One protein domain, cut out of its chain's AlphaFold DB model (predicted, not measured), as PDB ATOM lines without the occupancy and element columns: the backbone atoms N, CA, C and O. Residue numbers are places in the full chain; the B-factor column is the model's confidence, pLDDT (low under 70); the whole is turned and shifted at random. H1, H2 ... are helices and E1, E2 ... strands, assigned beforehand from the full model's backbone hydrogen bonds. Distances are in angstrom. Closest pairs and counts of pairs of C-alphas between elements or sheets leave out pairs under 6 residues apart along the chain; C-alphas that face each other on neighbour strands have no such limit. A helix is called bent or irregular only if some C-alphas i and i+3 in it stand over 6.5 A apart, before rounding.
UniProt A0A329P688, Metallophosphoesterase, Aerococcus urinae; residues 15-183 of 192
ATOM      1  N   PHE A  15      97.583  85.491 119.405       97.25
ATOM      2  CA  PHE A  15      98.494  86.309 118.606       97.25
ATOM      3  C   PHE A  15      98.797  85.595 117.290       97.25
ATOM      4  O   PHE A  15      99.344  84.493 117.297       97.25
ATOM      5  N   PHE A  16      98.434  86.229 116.176       95.56
ATOM      6  CA  PHE A  16      98.622  85.701 114.828       95.56
ATOM      7  C   PHE A  16      99.723  86.469 114.088       95.56
ATOM      8  O   PHE A  16      99.746  87.701 114.119       95.56
ATOM      9  N   ALA A  17     100.605  85.741 113.406       95.88
ATOM     10  CA  ALA A  17     101.583  86.278 112.463       95.88
ATOM     11  C   ALA A  17     101.780  85.303 111.292       95.88
ATOM     12  O   ALA A  17     101.503  84.116 111.423       95.88
ATOM     13  N   THR A  18     102.266  85.801 110.160       93.56
ATOM     14  CA  THR A  18     102.567  85.042 108.932       93.56
ATOM     15  C   THR A  18     103.662  85.799 108.168       93.56
ATOM     16  O   THR A  18     104.013  86.906 108.596       93.56
ATOM     17  N   ASP A  19     104.187  85.251 107.069       93.38
ATOM     18  CA  ASP A  19     105.121  85.964 106.176       93.38
ATOM     19  C   ASP A  19     106.442  86.335 106.880       93.38
ATOM     20  O   ASP A  19     106.971  87.444 106.783       93.38
ATOM     21  N   LEU A  20     106.972  85.399 107.679       94.94
ATOM     22  CA  LEU A  20     108.239  85.618 108.382       94.94
ATOM     23  C   LEU A  20     109.436  85.576 107.432       94.94
ATOM     24  O   LEU A  20     110.471  86.169 107.753       94.94
ATOM     25  N   HIS A  21     109.316  84.853 106.316       95.19
ATOM     26  CA  HIS A  21     110.338  84.706 105.285       95.19
ATOM     27  C   HIS A  21     111.734  84.409 105.847       95.19
ATOM     28  O   HIS A  21     112.725  85.027 105.473       95.19
ATOM     29  N   GLY A  22     111.819  83.482 106.798       96.00
ATOM     30  CA  GLY A  22     113.059  83.038 107.428       96.00
ATOM     31  C   GLY A  22     113.622  84.002 108.473       96.00
ATOM     32  O   GLY A  22     114.684  83.724 109.024       96.00
ATOM     33  N   SER A  23     112.969  85.126 108.781       97.69
ATOM     34  CA  SER A  23     113.518  86.140 109.690       97.69
ATOM     35  C   SER A  23     113.496  85.702 111.157       97.69
ATOM     36  O   SER A  23     112.466  85.741 111.841       97.69
ATOM     37  N   THR A  24     114.671  85.356 111.691       97.06
ATOM     38  CA  THR A  24     114.814  84.890 113.079       97.06
ATOM     39  C   THR A  24     114.382  85.941 114.100       97.06
ATOM     40  O   THR A  24     113.802  85.607 115.133       97.06
ATOM     41  N   ILE A  25     114.617  87.231 113.842       97.81
ATOM     42  CA  ILE A  25     114.160  88.292 114.750       97.81
ATOM     43  C   ILE A  25     112.634  88.407 114.777       97.81
ATOM     44  O   ILE A  25     112.068  88.642 115.848       97.81
ATOM     45  N   CYS A  26     111.962  88.221 113.640       98.12
ATOM     46  CA  CYS A  26     110.505  88.229 113.583       98.12
ATOM     47  C   CYS A  26     109.928  87.017 114.323       98.12
ATOM     48  O   CYS A  26     109.061  87.207 115.177       98.12
ATOM     49  N   PHE A  27     110.490  85.820 114.129       98.31
ATOM     50  CA  PHE A  27     110.097  84.632 114.893       98.31
ATOM     51  C   PHE A  27     110.286  84.823 116.407       98.31
ATOM     52  O   PHE A  27     109.376  84.589 117.204       98.31
ATOM     53  N   LYS A  28     111.439  85.354 116.838       98.38
ATOM     54  CA  LYS A  28     111.687  85.642 118.260       98.38
ATOM     55  C   LYS A  28     110.676  86.643 118.825       98.38
ATOM     56  O   LYS A  28     110.234  86.476 119.962       98.38
ATOM     57  N   LYS A  29     110.295  87.683 118.075       98.19
ATOM     58  CA  LYS A  29     109.246  88.636 118.489       98.19
ATOM     59  C   LYS A  29     107.879  87.960 118.596       98.19
ATOM     60  O   LYS A  29     107.193  88.188 119.589       98.19
ATOM     61  N   PHE A  30     107.533  87.109 117.633       98.56
ATOM     62  CA  PHE A  30     106.307  86.313 117.634       98.56
ATOM     63  C   PHE A  30     106.195  85.445 118.893       98.56
ATOM     64  O   PHE A  30     105.213  85.551 119.621       98.56
ATOM     65  N   VAL A  31     107.233  84.687 119.250       98.62
ATOM     66  CA  VAL A  31     107.221  83.879 120.484       98.62
ATOM     67  C   VAL A  31     107.106  84.758 121.738       98.62
ATOM     68  O   VAL A  31     106.349  84.452 122.659       98.62
ATOM     69  N   ASN A  32     107.821  85.888 121.788       98.38
ATOM     70  CA  ASN A  32     107.738  86.824 122.919       98.38
ATOM     71  C   ASN A  32     106.349  87.481 123.066       98.38
ATOM     72  O   ASN A  32     106.020  87.959 124.158       98.38
ATOM     73  N   ALA A  33     105.530  87.488 122.011       98.06
ATOM     74  CA  ALA A  33     104.180  88.043 122.022       98.06
ATOM     75  C   ALA A  33     103.272  87.351 123.053       98.06
ATOM     76  O   ALA A  33     102.433  88.018 123.661       98.06
ATOM     77  N   ALA A  34     103.497  86.060 123.331       97.00
ATOM     78  CA  ALA A  34     102.780  85.314 124.367       97.00
ATOM     79  C   ALA A  34     102.852  86.018 125.728       97.00
ATOM     80  O   ALA A  34     101.837  86.309 126.358       97.00
ATOM     81  N   GLN A  35     104.063  86.367 126.169       95.81
ATOM     82  CA  GLN A  35     104.249  87.068 127.434       95.81
ATOM     83  C   GLN A  35     103.837  88.539 127.333       95.81
ATOM     84  O   GLN A  35     103.189  89.048 128.248       95.81
ATOM     85  N   PHE A  36     104.231  89.217 126.252       96.81
ATOM     86  CA  PHE A  36     104.051  90.661 126.106       96.81
ATOM     87  C   PHE A  36     102.574  91.062 126.041       96.81
ATOM     88  O   PHE A  36     102.164  91.989 126.739       96.81
ATOM     89  N   TYR A  37     101.773  90.342 125.254       95.25
ATOM     90  CA  TYR A  37     100.339  90.597 125.100       95.25
ATOM     91  C   TYR A  37      99.469  89.712 126.000       95.25
ATOM     92  O   TYR A  37      98.266  89.931 126.083       95.25
ATOM     93  N   GLY A  38     100.052  88.725 126.688       93.75
ATOM     94  CA  GLY A  38      99.284  87.746 127.458       93.75
ATOM     95  C   GLY A  38      98.496  86.771 126.581       93.75
ATOM     96  O   GLY A  38      97.458  86.288 127.023       93.75
ATOM     97  N   ALA A  39      98.967  86.494 125.360       95.19
ATOM     98  CA  ALA A  39      98.319  85.542 124.465       95.19
ATOM     99  C   ALA A  39      98.439  84.107 125.007       95.19
ATOM    100  O   ALA A  39      99.526  83.662 125.379       95.19
ATOM    101  N   GLY A  40      97.308  83.400 125.051       92.12
ATOM    102  CA  GLY A  40      97.226  82.000 125.476       92.12
ATOM    103  C   GLY A  40      97.565  81.017 124.356       92.12
ATOM    104  O   GLY A  40      97.995  79.900 124.630       92.12
ATOM    105  N   THR A  41      97.429  81.458 123.104       93.12
ATOM    106  CA  THR A  41      97.751  80.684 121.904       93.12
ATOM    107  C   THR A  41      98.478  81.577 120.911       93.12
ATOM    108  O   THR A  41      98.098  82.735 120.702       93.12
ATOM    109  N   LEU A  42      99.519  81.036 120.290       96.81
ATOM    110  CA  LEU A  42     100.200  81.661 119.167       96.81
ATOM    111  C   LEU A  42      99.801  80.931 117.886       96.81
ATOM    112  O   LEU A  42      99.734  79.707 117.882       96.81
ATOM    113  N   VAL A  43      99.544  81.665 116.807       95.38
ATOM    114  CA  VAL A  43      99.255  81.081 115.492       95.38
ATOM    115  C   VAL A  43     100.252  81.643 114.489       95.38
ATOM    116  O   VAL A  43     100.302  82.857 114.280       95.38
ATOM    117  N   LEU A  44     101.050  80.757 113.902       95.06
ATOM    118  CA  LEU A  44     102.004  81.080 112.851       95.06
ATOM    119  C   LEU A  44     101.478  80.537 111.522       95.06
ATOM    120  O   LEU A  44     101.453  79.322 111.316       95.06
ATOM    121  N   GLY A  45     101.032  81.442 110.655       91.88
ATOM    122  CA  GLY A  45     100.677  81.129 109.274       91.88
ATOM    123  C   GLY A  45     101.904  80.817 108.412       91.88
ATOM    124  O   GLY A  45     103.038  80.866 108.892       91.88
ATOM    125  N   GLY A  46     101.653  80.510 107.141       88.75
ATOM    126  CA  GLY A  46     102.679  80.151 106.165       88.75
ATOM    127  C   GLY A  46     103.623  81.291 105.762       88.75
ATOM    128  O   GLY A  46     103.621  82.388 106.340       88.75
ATOM    129  N   ASP A  47     104.432  81.003 104.746       90.69
ATOM    130  CA  ASP A  47     105.525  81.841 104.244       90.69
ATOM    131  C   ASP A  47     106.597  82.054 105.323       90.69
ATOM    132  O   ASP A  47     107.095  83.154 105.596       90.69
ATOM    133  N   MET A  48     106.940  80.955 105.994       92.50
ATOM    134  CA  MET A  48     107.889  80.916 107.100       92.50
ATOM    135  C   MET A  48     109.337  80.868 106.634       92.50
ATOM    136  O   MET A  48     110.216  81.349 107.349       92.50
ATOM    137  N   THR A  49     109.603  80.283 105.471       94.31
ATOM    138  CA  THR A  49     110.952  80.020 104.972       94.31
ATOM    139  C   THR A  49     111.478  81.181 104.126       94.31
ATOM    140  O   THR A  49     110.757  81.882 103.415       94.31
ATOM    141  N   GLY A  50     112.771  81.456 104.274       92.69
ATOM    142  CA  GLY A  50     113.486  82.466 103.500       92.69
ATOM    143  C   GLY A  50     113.739  82.053 102.054       92.69
ATOM    144  O   GLY A  50     113.627  80.883 101.702       92.69
ATOM    145  N   LYS A  51     114.161  83.018 101.228       90.12
ATOM    146  CA  LYS A  51     114.232  82.859  99.762       90.12
ATOM    147  C   LYS A  51     115.645  82.748  99.174       90.12
ATOM    148  O   LYS A  51     115.776  82.488  97.983       90.12
ATOM    149  N   ALA A  52     116.703  82.980  99.958       94.12
ATOM    150  CA  ALA A  52     118.063  83.017  99.415       94.12
ATOM    151  C   ALA A  52     119.164  82.648 100.417       94.12
ATOM    152  O   ALA A  52     119.109  83.005 101.597       94.12
ATOM    153  N   ILE A  53     120.215  82.014  99.890       95.94
ATOM    154  CA  ILE A  53     121.495  81.814 100.571       95.94
ATOM    155  C   ILE A  53     122.401  83.017 100.296       95.94
ATOM    156  O   ILE A  53     122.552  83.445  99.151       95.94
ATOM    157  N   VAL A  54     123.065  83.519 101.334       96.62
ATOM    158  CA  VAL A  54     124.170  84.475 101.226       96.62
ATOM    159  C   VAL A  54     125.482  83.715 101.453       96.62
ATOM    160  O   VAL A  54     125.806  83.387 102.598       96.62
ATOM    161  N   PRO A  55     126.244  83.404 100.389       96.06
ATOM    162  CA  PRO A  55     127.526  82.727 100.524       96.06
ATOM    163  C   PRO A  55     128.585  83.671 101.106       96.06
ATOM    164  O   PRO A  55     128.720  84.823 100.688       96.06
ATOM    165  N   ILE A  56     129.366  83.154 102.051       98.00
ATOM    166  CA  ILE A  56     130.435  83.855 102.760       98.00
ATOM    167  C   ILE A  56     131.703  83.011 102.628       98.00
ATOM    168  O   ILE A  56     131.865  81.998 103.302       98.00
ATOM    169  N   THR A  57     132.614  83.404 101.745       97.62
ATOM    170  CA  THR A  57     133.823  82.629 101.453       97.62
ATOM    171  C   THR A  57     134.946  82.998 102.413       97.62
ATOM    172  O   THR A  57     135.316  84.168 102.530       97.62
ATOM    173  N   LYS A  58     135.535  82.004 103.077       96.56
ATOM    174  CA  LYS A  58     136.741  82.165 103.889       96.56
ATOM    175  C   LYS A  58     137.960  82.359 102.981       96.56
ATOM    176  O   LYS A  58     138.245  81.513 102.140       96.56
ATOM    177  N   VAL A  59     138.683  83.465 103.159       94.62
ATOM    178  CA  VAL A  59     139.855  83.849 102.337       94.62
ATOM    179  C   VAL A  59     141.158  83.960 103.139       94.62
ATOM    180  O   VAL A  59     142.222  84.182 102.569       94.62
ATOM    181  N   GLY A  60     141.096  83.791 104.460       90.19
ATOM    182  CA  GLY A  60     142.249  83.789 105.361       90.19
ATOM    183  C   GLY A  60     141.906  83.149 106.707       90.19
ATOM    184  O   GLY A  60     140.831  82.571 106.857       90.19
ATOM    185  N   ALA A  61     142.799  83.255 107.696       88.88
ATOM    186  CA  ALA A  61     142.577  82.664 109.024       88.88
ATOM    187  C   ALA A  61     141.284  83.188 109.685       88.88
ATOM    188  O   ALA A  61     140.420  82.383 110.032       88.88
ATOM    189  N   ASP A  62     141.130  84.517 109.731       92.50
ATOM    190  CA  ASP A  62     139.967  85.246 110.266       92.50
ATOM    191  C   ASP A  62     139.447  86.304 109.275       92.50
ATOM    192  O   ASP A  62     138.992  87.380 109.659       92.50
ATOM    193  N   SER A  63     139.549  86.011 107.975       95.25
ATOM    194  CA  SER A  63     139.099  86.905 106.908       95.25
ATOM    195  C   SER A  63     138.105  86.204 105.992       95.25
ATOM    196  O   SER A  63     138.360  85.091 105.517       95.25
ATOM    197  N   TYR A  64     136.981  86.871 105.742       97.88
ATOM    198  CA  TYR A  64     135.875  86.362 104.940       97.88
ATOM    199  C   TYR A  64     135.419  87.412 103.933       97.88
ATOM    200  O   TYR A  64     135.558  88.614 104.156       97.88
ATOM    201  N   VAL A  65     134.834  86.953 102.835       97.31
ATOM    202  CA  VAL A  65     134.250  87.803 101.800       97.31
ATOM    203  C   VAL A  65     132.813  87.375 101.560       97.31
ATOM    204  O   VAL A  65     132.537  86.191 101.396       97.31
ATOM    205  N   ALA A  66     131.916  88.347 101.472       96.75
ATOM    206  CA  ALA A  66     130.529  88.130 101.080       96.75
ATOM    207  C   ALA A  66     130.081  89.207 100.085       96.75
ATOM    208  O   ALA A  66     130.767  90.214  99.882       96.75
ATOM    209  N   THR A  67     128.909  89.002  99.489       92.94
ATOM    210  CA  THR A  67     128.214  90.026  98.706       92.94
ATOM    211  C   THR A  67     126.901  90.355  99.404       92.94
ATOM    212  O   THR A  67     126.076  89.467  99.598       92.94
ATOM    213  N   ASP A  68     126.694  91.621  99.761       88.31
ATOM    214  CA  ASP A  68     125.434  92.116 100.326       88.31
ATOM    215  C   ASP A  68     124.900  93.241  99.439       88.31
ATOM    216  O   ASP A  68     125.615  94.198  99.142       88.31
ATOM    217  N   SER A  69     123.658  93.109  98.969       85.75
ATOM    218  CA  SER A  69     123.015  94.086  98.074       85.75
ATOM    219  C   SER A  69     123.869  94.488  96.854       85.75
ATOM    220  O   SER A  69     123.893  95.650  96.454       85.75
ATOM    221  N   GLY A  70     124.605  93.532  96.276       88.50
ATOM    222  CA  GLY A  70     125.478  93.749  95.116       88.50
ATOM    223  C   GLY A  70     126.858  94.340  95.433       88.50
ATOM    224  O   GLY A  70     127.688  94.447  94.533       88.50
ATOM    225  N   ALA A  71     127.144  94.678  96.692       91.94
ATOM    226  CA  ALA A  71     128.449  95.164  97.120       91.94
ATOM    227  C   ALA A  71     129.281  94.037  97.740       91.94
ATOM    228  O   ALA A  71     128.818  93.316  98.627       91.94
ATOM    229  N   ARG A  72     130.539  93.911  97.301       94.62
ATOM    230  CA  ARG A  72     131.518  93.030  97.944       94.62
ATOM    231  C   ARG A  72     131.930  93.634  99.283       94.62
ATOM    232  O   ARG A  72     132.345  94.790  99.335       94.62
ATOM    233  N   ILE A  73     131.872  92.833 100.338       96.19
ATOM    234  CA  ILE A  73     132.321  93.204 101.680       96.19
ATOM    235  C   ILE A  73     133.412  92.248 102.157       96.19
ATOM    236  O   ILE A  73     133.389  91.058 101.836       96.19
ATOM    237  N   THR A  74     134.349  92.776 102.940       96.88
ATOM    238  CA  THR A  74     135.381  91.995 103.632       96.88
ATOM    239  C   THR A  74     135.104  92.044 105.129       96.88
ATOM    240  O   THR A  74     134.852  93.112 105.685       96.88
ATOM    241  N   LEU A  75     135.136  90.885 105.779       97.31
ATOM    242  CA  LEU A  75     134.897  90.711 107.207       97.31
ATOM    243  C   LEU A  75     136.222  90.277 107.841       97.31
ATOM    244  O   LEU A  75     136.698  89.177 107.574       97.31
ATOM    245  N   GLU A  76     136.834  91.152 108.639       95.06
ATOM    246  CA  GLU A  76     138.213  90.993 109.144       95.06
ATOM    247  C   GLU A  76     138.278  90.501 110.600       95.06
ATOM    248  O   GLU A  76     139.156  90.890 111.365       95.06
ATOM    249  N   SER A  77     137.300  89.702 111.029       95.44
ATOM    250  CA  SER A  77     137.335  88.970 112.301       95.44
ATOM    251  C   SER A  77     136.158  88.003 112.412       95.44
ATOM    252  O   SER A  77     135.145  88.154 111.724       95.44
ATOM    253  N   GLY A  78     136.233  87.072 113.370       94.81
ATOM    254  CA  GLY A  78     135.072  86.275 113.782       94.81
ATOM    255  C   GLY A  78     133.901  87.126 114.302       94.81
ATOM    256  O   GLY A  78     132.748  86.795 114.049       94.81
ATOM    257  N   SER A  79     134.168  88.265 114.956       96.81
ATOM    258  CA  SER A  79     133.104  89.185 115.396       96.81
ATOM    259  C   SER A  79     132.389  89.831 114.211       96.81
ATOM    260  O   SER A  79     131.164  89.840 114.172       96.81
ATOM    261  N   ALA A  80     133.142  90.324 113.221       97.19
ATOM    262  CA  ALA A  80     132.570  90.914 112.012       97.19
ATOM    263  C   ALA A  80     131.749  89.887 111.215       97.19
ATOM    264  O   ALA A  80     130.697  90.230 110.675       97.19
ATOM    265  N   LEU A  81     132.204  88.629 111.181       97.50
ATOM    266  CA  LEU A  81     131.446  87.520 110.610       97.50
ATOM    267  C   LEU A  81     130.120  87.298 111.344       97.50
ATOM    268  O   LEU A  81     129.075  87.266 110.701       97.50
ATOM    269  N   ASN A  82     130.145  87.190 112.673       97.50
ATOM    270  CA  ASN A  82     128.941  86.961 113.474       97.50
ATOM    271  C   ASN A  82     127.929  88.107 113.335       97.50
ATOM    272  O   ASN A  82     126.736  87.858 113.161       97.50
ATOM    273  N   ASP A  83     128.394  89.358 113.340       97.38
ATOM    274  CA  ASP A  83     127.538  90.527 113.126       97.38
ATOM    275  C   ASP A  83     126.904  90.521 111.730       97.38
ATOM    276  O   ASP A  83     125.762  90.955 111.553       97.38
ATOM    277  N   PHE A  84     127.635  90.040 110.720       97.56
ATOM    278  CA  PHE A  84     127.110  89.896 109.369       97.56
ATOM    279  C   PHE A  84     126.083  88.765 109.270       97.56
ATOM    280  O   PHE A  84     124.994  89.000 108.750       97.56
ATOM    281  N   LEU A  85     126.378  87.586 109.822       97.56
ATOM    282  CA  LEU A  85     125.440  86.461 109.889       97.56
ATOM    283  C   LEU A  85     124.135  86.873 110.578       97.56
ATOM    284  O   LEU A  85     123.060  86.662 110.028       97.56
ATOM    285  N   LEU A  86     124.219  87.598 111.696       96.56
ATOM    286  CA  LEU A  86     123.040  88.124 112.382       96.56
ATOM    287  C   LEU A  86     122.213  89.067 111.491       96.56
ATOM    288  O   LEU A  86     120.984  89.049 111.536       96.56
ATOM    289  N   LYS A  87     122.856  89.910 110.673       96.12
ATOM    290  CA  LYS A  87     122.143  90.767 109.706       96.12
ATOM    291  C   LYS A  87     121.462  89.938 108.620       96.12
ATOM    292  O   LYS A  87     120.326  90.251 108.273       96.12
ATOM    293  N   VAL A  88     122.139  88.920 108.095       96.88
ATOM    294  CA  VAL A  88     121.603  87.990 107.088       96.88
ATOM    295  C   VAL A  88     120.376  87.261 107.641       96.88
ATOM    296  O   VAL A  88     119.313  87.310 107.021       96.88
ATOM    297  N   ASP A  89     120.470  86.714 108.853       96.06
ATOM    298  CA  ASP A  89     119.366  86.033 109.537       96.06
ATOM    299  C   ASP A  89     118.179  86.965 109.796       96.06
ATOM    300  O   ASP A  89     117.023  86.592 109.602       96.06
ATOM    301  N   ASN A  90     118.443  88.207 110.209       94.44
ATOM    302  CA  ASN A  90     117.386  89.186 110.462       94.44
ATOM    303  C   ASN A  90     116.656  89.606 109.179       94.44
ATOM    304  O   ASN A  90     115.460  89.896 109.239       94.44
ATOM    305  N   LYS A  91     117.351  89.620 108.033       94.75
ATOM    306  CA  LYS A  91     116.751  89.834 106.706       94.75
ATOM    307  C   LYS A  91     115.961  88.617 106.207       94.75
ATOM    308  O   LYS A  91     115.262  88.747 105.211       94.75
ATOM    309  N   GLY A  92     116.071  87.467 106.876       95.81
ATOM    310  CA  GLY A  92     115.410  86.232 106.462       95.81
ATOM    311  C   GLY A  92     116.189  85.408 105.438       95.81
ATOM    312  O   GLY A  92     115.649  84.496 104.822       95.81
ATOM    313  N   PHE A  93     117.475  85.698 105.251       96.69
ATOM    314  CA  PHE A  93     118.354  84.909 104.394       96.69
ATOM    315  C   PHE A  93     119.136  83.866 105.203       96.69
ATOM    316  O   PHE A  93     119.118  83.862 106.438       96.69
ATOM    317  N   TYR A  94     119.827  82.974 104.496       97.56
ATOM    318  CA  TYR A  94     120.639  81.915 105.093       97.56
ATOM    319  C   TYR A  94     122.119  82.175 104.830       97.56
ATOM    320  O   TYR A  94     122.576  82.097 103.691       97.56
ATOM    321  N   GLY A  95     122.875  82.523 105.868       96.81
ATOM    322  CA  GLY A  95     124.316  82.717 105.748       96.81
ATOM    323  C   GLY A  95     125.040  81.377 105.674       96.81
ATOM    324  O   GLY A  95     124.902  80.562 106.579       96.81
ATOM    325  N   ALA A  96     125.833  81.156 104.626       97.62
ATOM    326  CA  ALA A  96     126.632  79.941 104.476       97.62
ATOM    327  C   ALA A  96     128.120  80.295 104.466       97.62
ATOM    328  O   ALA A  96     128.592  80.938 103.528       97.62
ATOM    329  N   VAL A  97     128.857  79.886 105.500       97.38
ATOM    330  CA  VAL A  97     130.317  80.044 105.540       97.38
ATOM    331  C   VAL A  97     130.953  78.883 104.790       97.38
ATOM    332  O   VAL A  97     130.727  77.730 105.138       97.38
ATOM    333  N   LEU A  98     131.729  79.201 103.759       97.00
ATOM    334  CA  LEU A  98     132.236  78.246 102.780       97.00
ATOM    335  C   LEU A  98     133.741  78.416 102.591       97.00
ATOM    336  O   LEU A  98     134.281  79.526 102.633       97.00
ATOM    337  N   THR A  99     134.422  77.320 102.312       96.31
ATOM    338  CA  THR A  99     135.743  77.317 101.687       96.31
ATOM    339  C   THR A  99     135.657  77.771 100.226       96.31
ATOM    340  O   THR A  99     134.570  77.905  99.654       96.31
ATOM    341  N   ALA A 100     136.812  78.039  99.610       93.94
ATOM    342  CA  ALA A 100     136.869  78.362  98.186       93.94
ATOM    343  C   ALA A 100     136.317  77.210  97.331       93.94
ATOM    344  O   ALA A 100     135.487  77.465  96.468       93.94
ATOM    345  N   ASP A 101     136.698  75.966  97.638       95.44
ATOM    346  CA  ASP A 101     136.275  74.778  96.889       95.44
ATOM    347  C   ASP A 101     134.763  74.529  97.002       95.44
ATOM    348  O   ASP A 101     134.104  74.288  95.993       95.44
ATOM    349  N   GLU A 102     134.181  74.667  98.201       96.38
ATOM    350  CA  GLU A 102     132.726  74.554  98.389       96.38
ATOM    351  C   GLU A 102     131.979  75.652  97.624       96.38
ATOM    352  O   GLU A 102     130.950  75.393  97.002       96.38
ATOM    353  N   LYS A 103     132.491  76.889  97.629       95.50
ATOM    354  CA  LYS A 103     131.881  77.982  96.861       95.50
ATOM    355  C   LYS A 103     131.900  77.686  95.361       95.50
ATOM    356  O   LYS A 103     130.903  77.916  94.676       95.50
ATOM    357  N   ASP A 104     133.021  77.167  94.887       95.19
ATOM    358  CA  ASP A 104     133.265  76.759  93.512       95.19
ATOM    359  C   ASP A 104     132.365  75.593  93.069       95.19
ATOM    360  O   ASP A 104     131.949  75.534  91.908       95.19
ATOM    361  N   GLU A 105     132.056  74.657  93.969       95.75
ATOM    362  CA  GLU A 105     131.084  73.585  93.734       95.75
ATOM    363  C   GLU A 105     129.668  74.152  93.593       95.75
ATOM    364  O   GLU A 105     128.980  73.860  92.610       95.75
ATOM    365  N   LEU A 106     129.247  75.010  94.527       95.50
ATOM    366  CA  LEU A 106     127.919  75.630  94.497       95.50
ATOM    367  C   LEU A 106     127.698  76.480  93.239       95.50
ATOM    368  O   LEU A 106     126.586  76.520  92.718       95.50
ATOM    369  N   ASP A 107     128.738  77.135  92.720       93.94
ATOM    370  CA  ASP A 107     128.640  77.927  91.486       93.94
ATOM    371  C   ASP A 107     128.442  77.071  90.232       93.94
ATOM    372  O   ASP A 107     127.902  77.552  89.234       93.94
ATOM    373  N   ARG A 108     128.859  75.802  90.272       96.62
ATOM    374  CA  ARG A 108     128.800  74.878  89.130       96.62
ATOM    375  C   ARG A 108     127.663  73.863  89.223       96.62
ATOM    376  O   ARG A 108     127.352  73.237  88.213       96.62
ATOM    377  N   SER A 109     127.050  73.686  90.393       97.44
ATOM    378  CA  SER A 109     125.996  72.695  90.626       97.44
ATOM    379  C   SER A 109     124.759  73.325  91.263       97.44
ATOM    380  O   SER A 109     124.740  73.706  92.435       97.44
ATOM    381  N   GLU A 110     123.679  73.381  90.484       96.06
ATOM    382  CA  GLU A 110     122.356  73.756  90.985       96.06
ATOM    383  C   GLU A 110     121.845  72.772  92.043       96.06
ATOM    384  O   GLU A 110     121.280  73.183  93.050       96.06
ATOM    385  N   GLU A 111     122.133  71.484  91.871       97.19
ATOM    386  CA  GLU A 111     121.764  70.436  92.822       97.19
ATOM    387  C   GLU A 111     122.475  70.625  94.170       97.19
ATOM    388  O   GLU A 111     121.870  70.432  95.221       97.19
ATOM    389  N   ALA A 112     123.756  71.016  94.170       96.62
ATOM    390  CA  ALA A 112     124.486  71.308  95.402       96.62
ATOM    391  C   ALA A 112     123.905  72.532  96.127       96.62
ATOM    392  O   ALA A 112     123.755  72.508  97.350       96.62
ATOM    393  N   ARG A 113     123.518  73.571  95.375       96.69
ATOM    394  CA  ARG A 113     122.808  74.740  95.914       96.69
ATOM    395  C   ARG A 113     121.459  74.368  96.521       96.69
ATOM    396  O   ARG A 113     121.191  74.805  97.636       96.69
ATOM    397  N   ASP A 114     120.643  73.575  95.830       96.19
ATOM    398  CA  ASP A 114     119.330  73.142  96.330       96.19
ATOM    399  C   ASP A 114     119.470  72.312  97.615       96.19
ATOM    400  O   ASP A 114     118.829  72.610  98.621       96.19
ATOM    401  N   ARG A 115     120.404  71.349  97.635       97.06
ATOM    402  CA  ARG A 115     120.707  70.556  98.840       97.06
ATOM    403  C   ARG A 115     121.135  71.427 100.017       97.06
ATOM    404  O   ARG A 115     120.669  71.217 101.135       97.06
ATOM    405  N   LEU A 116     122.029  72.390  99.781       97.19
ATOM    406  CA  LEU A 116     122.461  73.322 100.819       97.19
ATOM    407  C   LEU A 116     121.285  74.162 101.325       97.19
ATOM    408  O   LEU A 116     121.156  74.363 102.528       97.19
ATOM    409  N   PHE A 117     120.433  74.634 100.418       97.12
ATOM    410  CA  PHE A 117     119.316  75.498 100.761       97.12
ATOM    411  C   PHE A 117     118.303  74.770 101.642       97.12
ATOM    412  O   PHE A 117     118.035  75.229 102.751       97.12
ATOM    413  N   ARG A 118     117.829  73.593 101.221       97.00
ATOM    414  CA  ARG A 118     116.909  72.766 102.019       97.00
ATOM    415  C   ARG A 118     117.463  72.467 103.407       97.00
ATOM    416  O   ARG A 118     116.751  72.621 104.394       97.00
ATOM    417  N   ARG A 119     118.753  72.119 103.500       97.75
ATOM    418  CA  ARG A 119     119.416  71.885 104.789       97.75
ATOM    419  C   ARG A 119     119.365  73.120 105.691       97.75
ATOM    420  O   ARG A 119     118.952  73.004 106.836       97.75
ATOM    421  N   LEU A 120     119.742  74.293 105.180       98.06
ATOM    422  CA  LEU A 120     119.735  75.539 105.960       98.06
ATOM    423  C   LEU A 120     118.317  75.967 106.375       98.06
ATOM    424  O   LEU A 120     118.137  76.544 107.446       98.06
ATOM    425  N   VAL A 121     117.312  75.685 105.542       97.69
ATOM    426  CA  VAL A 121     115.895  75.917 105.859       97.69
ATOM    427  C   VAL A 121     115.458  75.048 107.040       97.69
ATOM    428  O   VAL A 121     114.881  75.566 107.995       97.69
ATOM    429  N   VAL A 122     115.774  73.751 107.003       97.94
ATOM    430  CA  VAL A 122     115.484  72.802 108.089       97.94
ATOM    431  C   VAL A 122     116.182  73.225 109.383       97.94
ATOM    432  O   VAL A 122     115.509  73.418 110.394       97.94
ATOM    433  N   GLU A 123     117.495  73.477 109.331       98.00
ATOM    434  CA  GLU A 123     118.294  73.915 110.488       98.00
ATOM    435  C   GLU A 123     117.703  75.182 111.135       98.00
ATOM    436  O   GLU A 123     117.573  75.270 112.357       98.00
ATOM    437  N   ARG A 124     117.253  76.151 110.326       97.94
ATOM    438  CA  ARG A 124     116.606  77.376 110.820       97.94
ATOM    439  C   ARG A 124     115.320  77.087 111.597       97.94
ATOM    440  O   ARG A 124     115.084  77.717 112.630       97.94
ATOM    441  N   VAL A 125     114.470  76.186 111.104       97.50
ATOM    442  CA  VAL A 125     113.208  75.833 111.775       97.50
ATOM    443  C   VAL A 125     113.473  75.038 113.057       97.50
ATOM    444  O   VAL A 125     112.812  75.283 114.068       97.50
ATOM    445  N   GLU A 126     114.481  74.166 113.069       98.12
ATOM    446  CA  GLU A 126     114.933  73.468 114.279       98.12
ATOM    447  C   GLU A 126     115.401  74.457 115.360       98.12
ATOM    448  O   GLU A 126     114.953  74.390 116.509       98.12
ATOM    449  N   GLU A 127     116.235  75.437 114.995       97.94
ATOM    450  CA  GLU A 127     116.676  76.509 115.900       97.94
ATOM    451  C   GLU A 127     115.500  77.329 116.449       97.94
ATOM    452  O   GLU A 127     115.489  77.739 117.617       97.94
ATOM    453  N   TRP A 128     114.494  77.586 115.614       97.94
ATOM    454  CA  TRP A 128     113.277  78.284 116.011       97.94
ATOM    455  C   TRP A 128     112.466  77.479 117.025       97.94
ATOM    456  O   TRP A 128     112.063  78.026 118.055       97.94
ATOM    457  N   ILE A 129     112.268  76.184 116.794       98.00
ATOM    458  CA  ILE A 129     111.563  75.304 117.732       98.00
ATOM    459  C   ILE A 129     112.312  75.196 119.057       98.00
ATOM    460  O   ILE A 129     111.681  75.297 120.113       98.00
ATOM    461  N   ASP A 130     113.638  75.059 119.036       98.31
ATOM    462  CA  ASP A 130     114.455  75.045 120.252       98.31
ATOM    463  C   ASP A 130     114.303  76.356 121.040       98.31
ATOM    464  O   ASP A 130     114.043  76.348 122.251       98.31
ATOM    465  N   PHE A 131     114.366  77.501 120.352       98.44
ATOM    466  CA  PHE A 131     114.134  78.804 120.970       98.44
ATOM    467  C   PHE A 131     112.729  78.912 121.581       98.44
ATOM    468  O   PHE A 131     112.591  79.351 122.728       98.44
ATOM    469  N   ALA A 132     111.690  78.520 120.840       98.38
ATOM    470  CA  ALA A 132     110.305  78.568 121.301       98.38
ATOM    471  C   ALA A 132     110.081  77.662 122.515       98.38
ATOM    472  O   ALA A 132     109.525  78.113 123.517       98.38
ATOM    473  N   SER A 133     110.595  76.434 122.465       97.69
ATOM    474  CA  SER A 133     110.506  75.452 123.548       97.69
ATOM    475  C   SER A 133     111.134  75.986 124.831       97.69
ATOM    476  O   SER A 133     110.501  75.983 125.886       97.69
ATOM    477  N   LYS A 134     112.347  76.547 124.748       97.81
ATOM    478  CA  LYS A 134     113.025  77.173 125.897       97.81
ATOM    479  C   LYS A 134     112.262  78.381 126.426       97.81
ATOM    480  O   LYS A 134     112.195  78.589 127.635       97.81
ATOM    481  N   LYS A 135     111.707  79.201 125.533       97.88
ATOM    482  CA  LYS A 135     111.056  80.459 125.909       97.88
ATOM    483  C   LYS A 135     109.666  80.261 126.517       97.88
ATOM    484  O   LYS A 135     109.284  81.044 127.386       97.88
ATOM    485  N   LEU A 136     108.934  79.248 126.062       97.00
ATOM    486  CA  LEU A 136     107.583  78.910 126.512       97.00
ATOM    487  C   LEU A 136     107.568  77.806 127.582       97.00
ATOM    488  O   LEU A 136     106.492  77.455 128.073       97.00
ATOM    489  N   ALA A 137     108.736  77.293 127.984       95.94
ATOM    490  CA  ALA A 137     108.876  76.282 129.025       95.94
ATOM    491  C   ALA A 137     108.118  76.661 130.311       95.94
ATOM    492  O   ALA A 137     108.250  77.768 130.839       95.94
ATOM    493  N   GLY A 138     107.315  75.724 130.824       92.88
ATOM    494  CA  GLY A 138     106.487  75.922 132.018       92.88
ATOM    495  C   GLY A 138     105.206  76.735 131.792       92.88
ATOM    496  O   GLY A 138     104.436  76.919 132.734       92.88
ATOM    497  N   SER A 139     104.953  77.208 130.570       93.88
ATOM    498  CA  SER A 139     103.664  77.774 130.169       93.88
ATOM    499  C   SER A 139     102.783  76.719 129.492       93.88
ATOM    500  O   SER A 139     103.274  75.691 129.034       93.88
ATOM    501  N   ALA A 140     101.479  76.986 129.412       91.38
ATOM    502  CA  ALA A 140     100.543  76.181 128.623       91.38
ATOM    503  C   ALA A 140     100.408  76.675 127.167       91.38
ATOM    504  O   ALA A 140      99.563  76.173 126.431       91.38
ATOM    505  N   VAL A 141     101.187  77.688 126.767       94.75
ATOM    506  CA  VAL A 141     101.088  78.297 125.436       94.75
ATOM    507  C   VAL A 141     101.708  77.360 124.406       94.75
ATOM    508  O   VAL A 141     102.847  76.929 124.571       94.75
ATOM    509  N   ARG A 142     100.964  77.095 123.331       92.50
ATOM    510  CA  ARG A 142     101.400  76.312 122.167       92.50
ATOM    511  C   ARG A 142     101.363  77.179 120.908       92.50
ATOM    512  O   ARG A 142     100.667  78.203 120.879       92.50
ATOM    513  N   ILE A 143     102.133  76.787 119.896       95.75
ATOM    514  CA  ILE A 143     102.145  77.421 118.574       95.75
ATOM    515  C   ILE A 143     101.332  76.547 117.627       95.75
ATOM    516  O   ILE A 143     101.738  75.432 117.343       95.75
ATOM    517  N   ILE A 144     100.221  77.045 117.099       94.00
ATOM    518  CA  ILE A 144      99.528  76.386 115.989       94.00
ATOM    519  C   ILE A 144     100.184  76.843 114.694       94.00
ATOM    520  O   ILE A 144     100.338  78.048 114.480       94.00
ATOM    521  N   SER A 145     100.564  75.905 113.833       92.94
ATOM    522  CA  SER A 145     101.154  76.240 112.541       92.94
ATOM    523  C   SER A 145     100.866  75.193 111.471       92.94
ATOM    524  O   SER A 145     100.520  74.051 111.757       92.94
ATOM    525  N   SER A 146     100.979  75.637 110.228       87.44
ATOM    526  CA  SER A 146     100.979  74.855 109.001       87.44
ATOM    527  C   SER A 146     101.780  75.671 107.990       87.44
ATOM    528  O   SER A 146     101.490  76.863 107.839       87.44
ATOM    529  N   PRO A 147     102.754  75.067 107.298       85.38
ATOM    530  CA  PRO A 147     103.459  75.708 106.195       85.38
ATOM    531  C   PRO A 147     102.506  76.186 105.090       85.38
ATOM    532  O   PRO A 147     101.415  75.634 104.908       85.38
ATOM    533  N   GLY A 148     102.916  77.246 104.391       85.25
ATOM    534  CA  GLY A 148     102.236  77.792 103.216       85.25
ATOM    535  C   GLY A 148     102.665  77.114 101.914       85.25
ATOM    536  O   GLY A 148     103.443  76.164 101.917       85.25
ATOM    537  N   ASN A 149     102.177  77.622 100.780       80.75
ATOM    538  CA  ASN A 149     102.531  77.088  99.455       80.75
ATOM    539  C   ASN A 149     104.005  77.285  99.081       80.75
ATOM    540  O   ASN A 149     104.556  76.455  98.363       80.75
ATOM    541  N   ASP A 150     104.615  78.381  99.538       82.94
ATOM    542  CA  ASP A 150     105.994  78.742  99.195       82.94
ATOM    543  C   ASP A 150     107.011  78.175 100.201       82.94
ATOM    544  O   ASP A 150     108.214  78.418 100.080       82.94
ATOM    545  N   ASP A 151     106.542  77.424 101.201       89.44
ATOM    546  CA  ASP A 151     107.397  76.792 102.192       89.44
ATOM    547  C   ASP A 151     107.915  75.431 101.724       89.44
ATOM    548  O   ASP A 151     107.236  74.652 101.055       89.44
ATOM    549  N   PHE A 152     109.150  75.118 102.114       90.06
ATOM    550  CA  PHE A 152     109.750  73.822 101.820       90.06
ATOM    551  C   PHE A 152     109.072  72.722 102.638       90.06
ATOM    552  O   PHE A 152     109.147  72.750 103.865       90.06
ATOM    553  N   PHE A 153     108.527  71.700 101.970       89.75
ATOM    554  CA  PHE A 153     107.963  70.504 102.621       89.75
ATOM    555  C   PHE A 153     108.933  69.817 103.594       89.75
ATOM    556  O   PHE A 153     108.509  69.123 104.514       89.75
ATOM    557  N   ASP A 154     110.242  70.007 103.406       93.56
ATOM    558  CA  ASP A 154     111.295  69.499 104.286       93.56
ATOM    559  C   ASP A 154     111.114  69.938 105.761       93.56
ATOM    560  O   ASP A 154     111.594  69.252 106.663       93.56
ATOM    561  N   ILE A 155     110.400  71.041 106.036       94.69
ATOM    562  CA  ILE A 155     110.163  71.532 107.406       94.69
ATOM    563  C   ILE A 155     108.981  70.853 108.108       94.69
ATOM    564  O   ILE A 155     108.874  70.948 109.330       94.69
ATOM    565  N   ASP A 156     108.099  70.167 107.376       93.19
ATOM    566  CA  ASP A 156     106.880  69.567 107.931       93.19
ATOM    567  C   ASP A 156     107.208  68.578 109.048       93.19
ATOM    568  O   ASP A 156     106.602  68.607 110.116       93.19
ATOM    569  N   GLU A 157     108.192  67.708 108.816       93.44
ATOM    570  CA  GLU A 157     108.590  66.680 109.780       93.44
ATOM    571  C   GLU A 157     109.197  67.294 111.043       93.44
ATOM    572  O   GLU A 157     108.946  66.816 112.150       93.44
ATOM    573  N   VAL A 158     109.917  68.408 110.896       96.12
ATOM    574  CA  VAL A 158     110.471  69.169 112.018       96.12
ATOM    575  C   VAL A 158     109.344  69.757 112.877       96.12
ATOM    576  O   VAL A 158     109.383  69.671 114.105       96.12
ATOM    577  N   LEU A 159     108.311  70.324 112.246       95.19
ATOM    578  CA  LEU A 159     107.152  70.885 112.945       95.19
ATOM    579  C   LEU A 159     106.307  69.796 113.614       95.19
ATOM    580  O   LEU A 159     105.911  69.968 114.763       95.19
ATOM    581  N   LYS A 160     106.052  68.674 112.932       94.31
ATOM    582  CA  LYS A 160     105.273  67.543 113.470       94.31
ATOM    583  C   LYS A 160     105.961  66.858 114.649       94.31
ATOM    584  O   LYS A 160     105.280  66.366 115.542       94.31
ATOM    585  N   ALA A 161     107.293  66.807 114.653       95.06
ATOM    586  CA  ALA A 161     108.072  66.213 115.738       95.06
ATOM    587  C   ALA A 161     108.189  67.120 116.979       95.06
ATOM    588  O   ALA A 161     108.733  66.701 118.000       95.06
ATOM    589  N   SER A 162     107.722  68.367 116.896       94.94
ATOM    590  CA  SER A 162     107.857  69.362 117.953       94.94
ATOM    591  C   SER A 162     106.800  69.208 119.044       94.94
ATOM    592  O   SER A 162     105.604  69.178 118.777       94.94
ATOM    593  N   ASP A 163     107.225  69.256 120.306       92.12
ATOM    594  CA  ASP A 163     106.299  69.265 121.445       92.12
ATOM    595  C   ASP A 163     105.620  70.627 121.668       92.12
ATOM    596  O   ASP A 163     104.632  70.706 122.407       92.12
ATOM    597  N   ILE A 164     106.144  71.712 121.077       95.00
ATOM    598  CA  ILE A 164     105.631  73.084 121.259       95.00
ATOM    599  C   ILE A 164     104.774  73.568 120.082       95.00
ATOM    600  O   ILE A 164     104.057  74.565 120.223       95.00
ATOM    601  N   VAL A 165     104.840  72.875 118.941       95.25
ATOM    602  CA  VAL A 165     104.057  73.187 117.743       95.25
ATOM    603  C   VAL A 165     102.934  72.170 117.587       95.25
ATOM    604  O   VAL A 165     103.161  70.969 117.537       95.25
ATOM    605  N   ASP A 166     101.715  72.672 117.472       92.44
ATOM    606  CA  ASP A 166     100.563  71.922 117.004       92.44
ATOM    607  C   ASP A 166     100.485  72.081 115.482       92.44
ATOM    608  O   ASP A 166     100.001  73.099 114.972       92.44
ATOM    609  N   TYR A 167     101.036  71.101 114.758       91.94
ATOM    610  CA  TYR A 167     100.954  71.046 113.300       91.94
ATOM    611  C   TYR A 167      99.527  70.681 112.890       91.94
ATOM    612  O   TYR A 167      99.125  69.532 113.048       91.94
ATOM    613  N   HIS A 168      98.774  71.638 112.351       86.44
ATOM    614  CA  HIS A 168      97.391  71.427 111.922       86.44
ATOM    615  C   HIS A 168      97.166  72.062 110.545       86.44
ATOM    616  O   HIS A 168      97.020  73.282 110.447       86.44
ATOM    617  N   ASP A 169      97.109  71.238 109.493       85.88
ATOM    618  CA  ASP A 169      96.689  71.644 108.143       85.88
ATOM    619  C   ASP A 169      95.350  70.992 107.797       85.88
ATOM    620  O   ASP A 169      95.202  69.775 107.873       85.88
ATOM    621  N   LYS A 170      94.369  71.803 107.395       86.19
ATOM    622  CA  LYS A 170      92.997  71.400 107.030       86.19
ATOM    623  C   LYS A 170      92.281  70.612 108.131       86.19
ATOM    624  O   LYS A 170      91.339  69.867 107.865       86.19
ATOM    625  N   GLU A 171      92.688  70.840 109.373       84.38
ATOM    626  CA  GLU A 171      92.143  70.214 110.570       84.38
ATOM    627  C   GLU A 171      91.520  71.262 111.495       84.38
ATOM    628  O   GLU A 171      91.938  72.422 111.542       84.38
ATOM    629  N   VAL A 172      90.487  70.847 112.231       86.69
ATOM    630  CA  VAL A 172      89.821  71.698 113.220       86.69
ATOM    631  C   VAL A 172      90.456  71.456 114.583       86.69
ATOM    632  O   VAL A 172      90.388  70.349 115.111       86.69
ATOM    633  N   THR A 173      91.015  72.503 115.177       84.56
ATOM    634  CA  THR A 173      91.578  72.482 116.530       84.56
ATOM    635  C   THR A 173      90.610  73.119 117.514       84.56
ATOM    636  O   THR A 173      90.145  74.243 117.298       84.56
ATOM    637  N   ASP A 174      90.332  72.434 118.622       86.50
ATOM    638  CA  ASP A 174      89.580  73.017 119.731       86.50
ATOM    639  C   ASP A 174      90.489  73.941 120.565       86.50
ATOM    640  O   ASP A 174      91.577  73.568 120.999       86.50
ATOM    641  N   LEU A 175      90.016  75.160 120.822       84.12
ATOM    642  CA  LEU A 175      90.656  76.177 121.657       84.12
ATOM    643  C   LEU A 175      89.690  76.591 122.773       84.12
ATOM    644  O   LEU A 175      89.134  77.693 122.792       84.12
ATOM    645  N   GLY A 176      89.442  75.664 123.699       80.81
ATOM    646  CA  GLY A 176      88.430  75.825 124.741       80.81
ATOM    647  C   GLY A 176      87.022  75.780 124.149       80.81
ATOM    648  O   GLY A 176      86.597  74.748 123.644       80.81
ATOM    649  N   ILE A 177      86.292  76.896 124.220       85.06
ATOM    650  CA  ILE A 177      84.959  77.032 123.602       85.06
ATOM    651  C   ILE A 177      85.021  77.447 122.124       85.06
ATOM    652  O   ILE A 177      83.990  77.497 121.454       85.06
ATOM    653  N   TYR A 178      86.214  77.782 121.628       88.75
ATOM    654  CA  TYR A 178      86.448  78.188 120.249       88.75
ATOM    655  C   TYR A 178      86.977  77.021 119.423       88.75
ATOM    656  O   TYR A 178      87.495  76.040 119.952       88.75
ATOM    657  N   ARG A 179      86.882  77.162 118.103       88.69
ATOM    658  CA  ARG A 179      87.507  76.267 117.134       88.69
ATOM    659  C   ARG A 179      88.253  77.091 116.108       88.69
ATOM    660  O   ARG A 179      87.755  78.135 115.689       88.69
ATOM    661  N   ILE A 180      89.410  76.605 115.695       88.50
ATOM    662  CA  ILE A 180      90.173  77.161 114.584       88.50
ATOM    663  C   ILE A 180      90.308  76.094 113.502       88.50
ATOM    664  O   ILE A 180      90.517  74.926 113.803       88.50
ATOM    665  N   LEU A 181      90.144  76.507 112.250       88.81
ATOM    666  CA  LEU A 181      90.515  75.723 111.080       88.81
ATOM    667  C   LEU A 181      91.679  76.456 110.426       88.81
ATOM    668  O   LEU A 181      91.534  77.626 110.065       88.81
ATOM    669  N   HIS A 182      92.815  75.783 110.297       83.62
ATOM    670  CA  HIS A 182      93.985  76.321 109.619       83.62
ATOM    671  C   HIS A 182      94.155  75.613 108.275       83.62
ATOM    672  O   HIS A 182      94.125  74.391 108.220       83.62
ATOM    673  N   CYS A 183      94.290  76.378 107.194       84.31
ATOM    674  CA  CYS A 183      94.541  75.862 105.851       84.31
ATOM    675  C   CYS A 183      95.749  76.612 105.292       84.31
ATOM    676  O   CYS A 183      95.604  77.773 104.908       84.31
TER     677      CYS A 183
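AT A GLANCE: This is residues 15 to 183 of the 192 residues of the protein "Metallophosphoesterase" of Aerococcus urinae (UniProt A0A329P688). Two lobes, each a four-stranded sheet with helices on it, sit end to end along the longest axis; the long helix H4 spans both, and a small hairpin of E9 and E10 lies at the far end, beyond the first lobe. The first lobe has the parallel sheet E1 E2 E7 E8 with H1 and H5 on one face; the second has the mixed, strongly twisted sheet E5 E4 E3 E6 between H2 and H3. You have 169 residues with five named helices and ten named strands, in the order E1 H1 E2 E3 E4 E5 H2 E6 H3 H4 E7 H5 E8 E9 E10, of mixed class. The whole is only just compact, close to loose, with a radius of gyration of the C-alphas of 18.1 A, and spans 60 by 32 by 25 A.

IN THESE COORDINATES: Find C-alpha 15 at (98.494, 86.309, 118.606), where E1, residues 15 to 17, begins. Next come H1, 24 to 37, 19.7 A long, E2, 41 to 44, E3, 53 to 58, 15.6 A, E4, 64 to 68, E5, 71 to 75, H2, 78 to 90, 18.2 A, E6, 94 to 98, and H3, 100 to 108. From C-alpha 110 at (122.356, 73.756, 90.985), H4 runs 38.8 A to residue 136. Then follow E7, 142 to 145, H5, 153 to 160, E8, 165 to 167, E9, 171 to 175, and E10, 178 to 182, which ends at (93.985, 76.321, 109.619).

HOW THE PARTS SIT: Look first at E1, E2, E7 and E8, parallel neighbours in that order: N 17 and O 43 are 3.0 A apart, N 44 and O 144 2.9 A, N 166 and O 143 2.8 A. E1, H1, E2 and E7, H5, E8 are strand-helix-strand units, parallel neighbours joined through a helix, with right-handed crossovers. H1 is on this sheet at a height of 9.3 A. H4, the hub, touches H1 with its residues 128 to 136 alone, closest at the C-alphas of Val 31 and Ala 132, 6.2 A, and touches H5, Val 122 to Ile 155, 5.5 A between C-alphas. In the other sheet, E3 E4 E5 is a meander, each strand antiparallel to the one before: N 57 and O 65 are 2.8 A apart, N 73 and O 66 2.9 A. E3 and E6 are parallel, with N 54 and O 94 at 2.8 A. H2 and H3 are on opposite faces, at heights of 8.7 A and 9.9 A. In the hairpin E9 and E10, N 173 and O 180 are 2.8 A apart. Each O i to N i+4 pair is within hydrogen-bond range in H2 and H4, against 8 of 10 in H1, 4 of 5 in H3 and 2 of 4 in H5, which is only just irregular, its C-alphas 154 and 157 being 6.7 A apart.

THE WHOLE: The C-alphas of Gly 60 and Ile 177 are the two farthest apart, 60.5 A. The printed part has no cut and no long link. Mean pLDDT of the printed part is 94.2, and no printed residue is under 70.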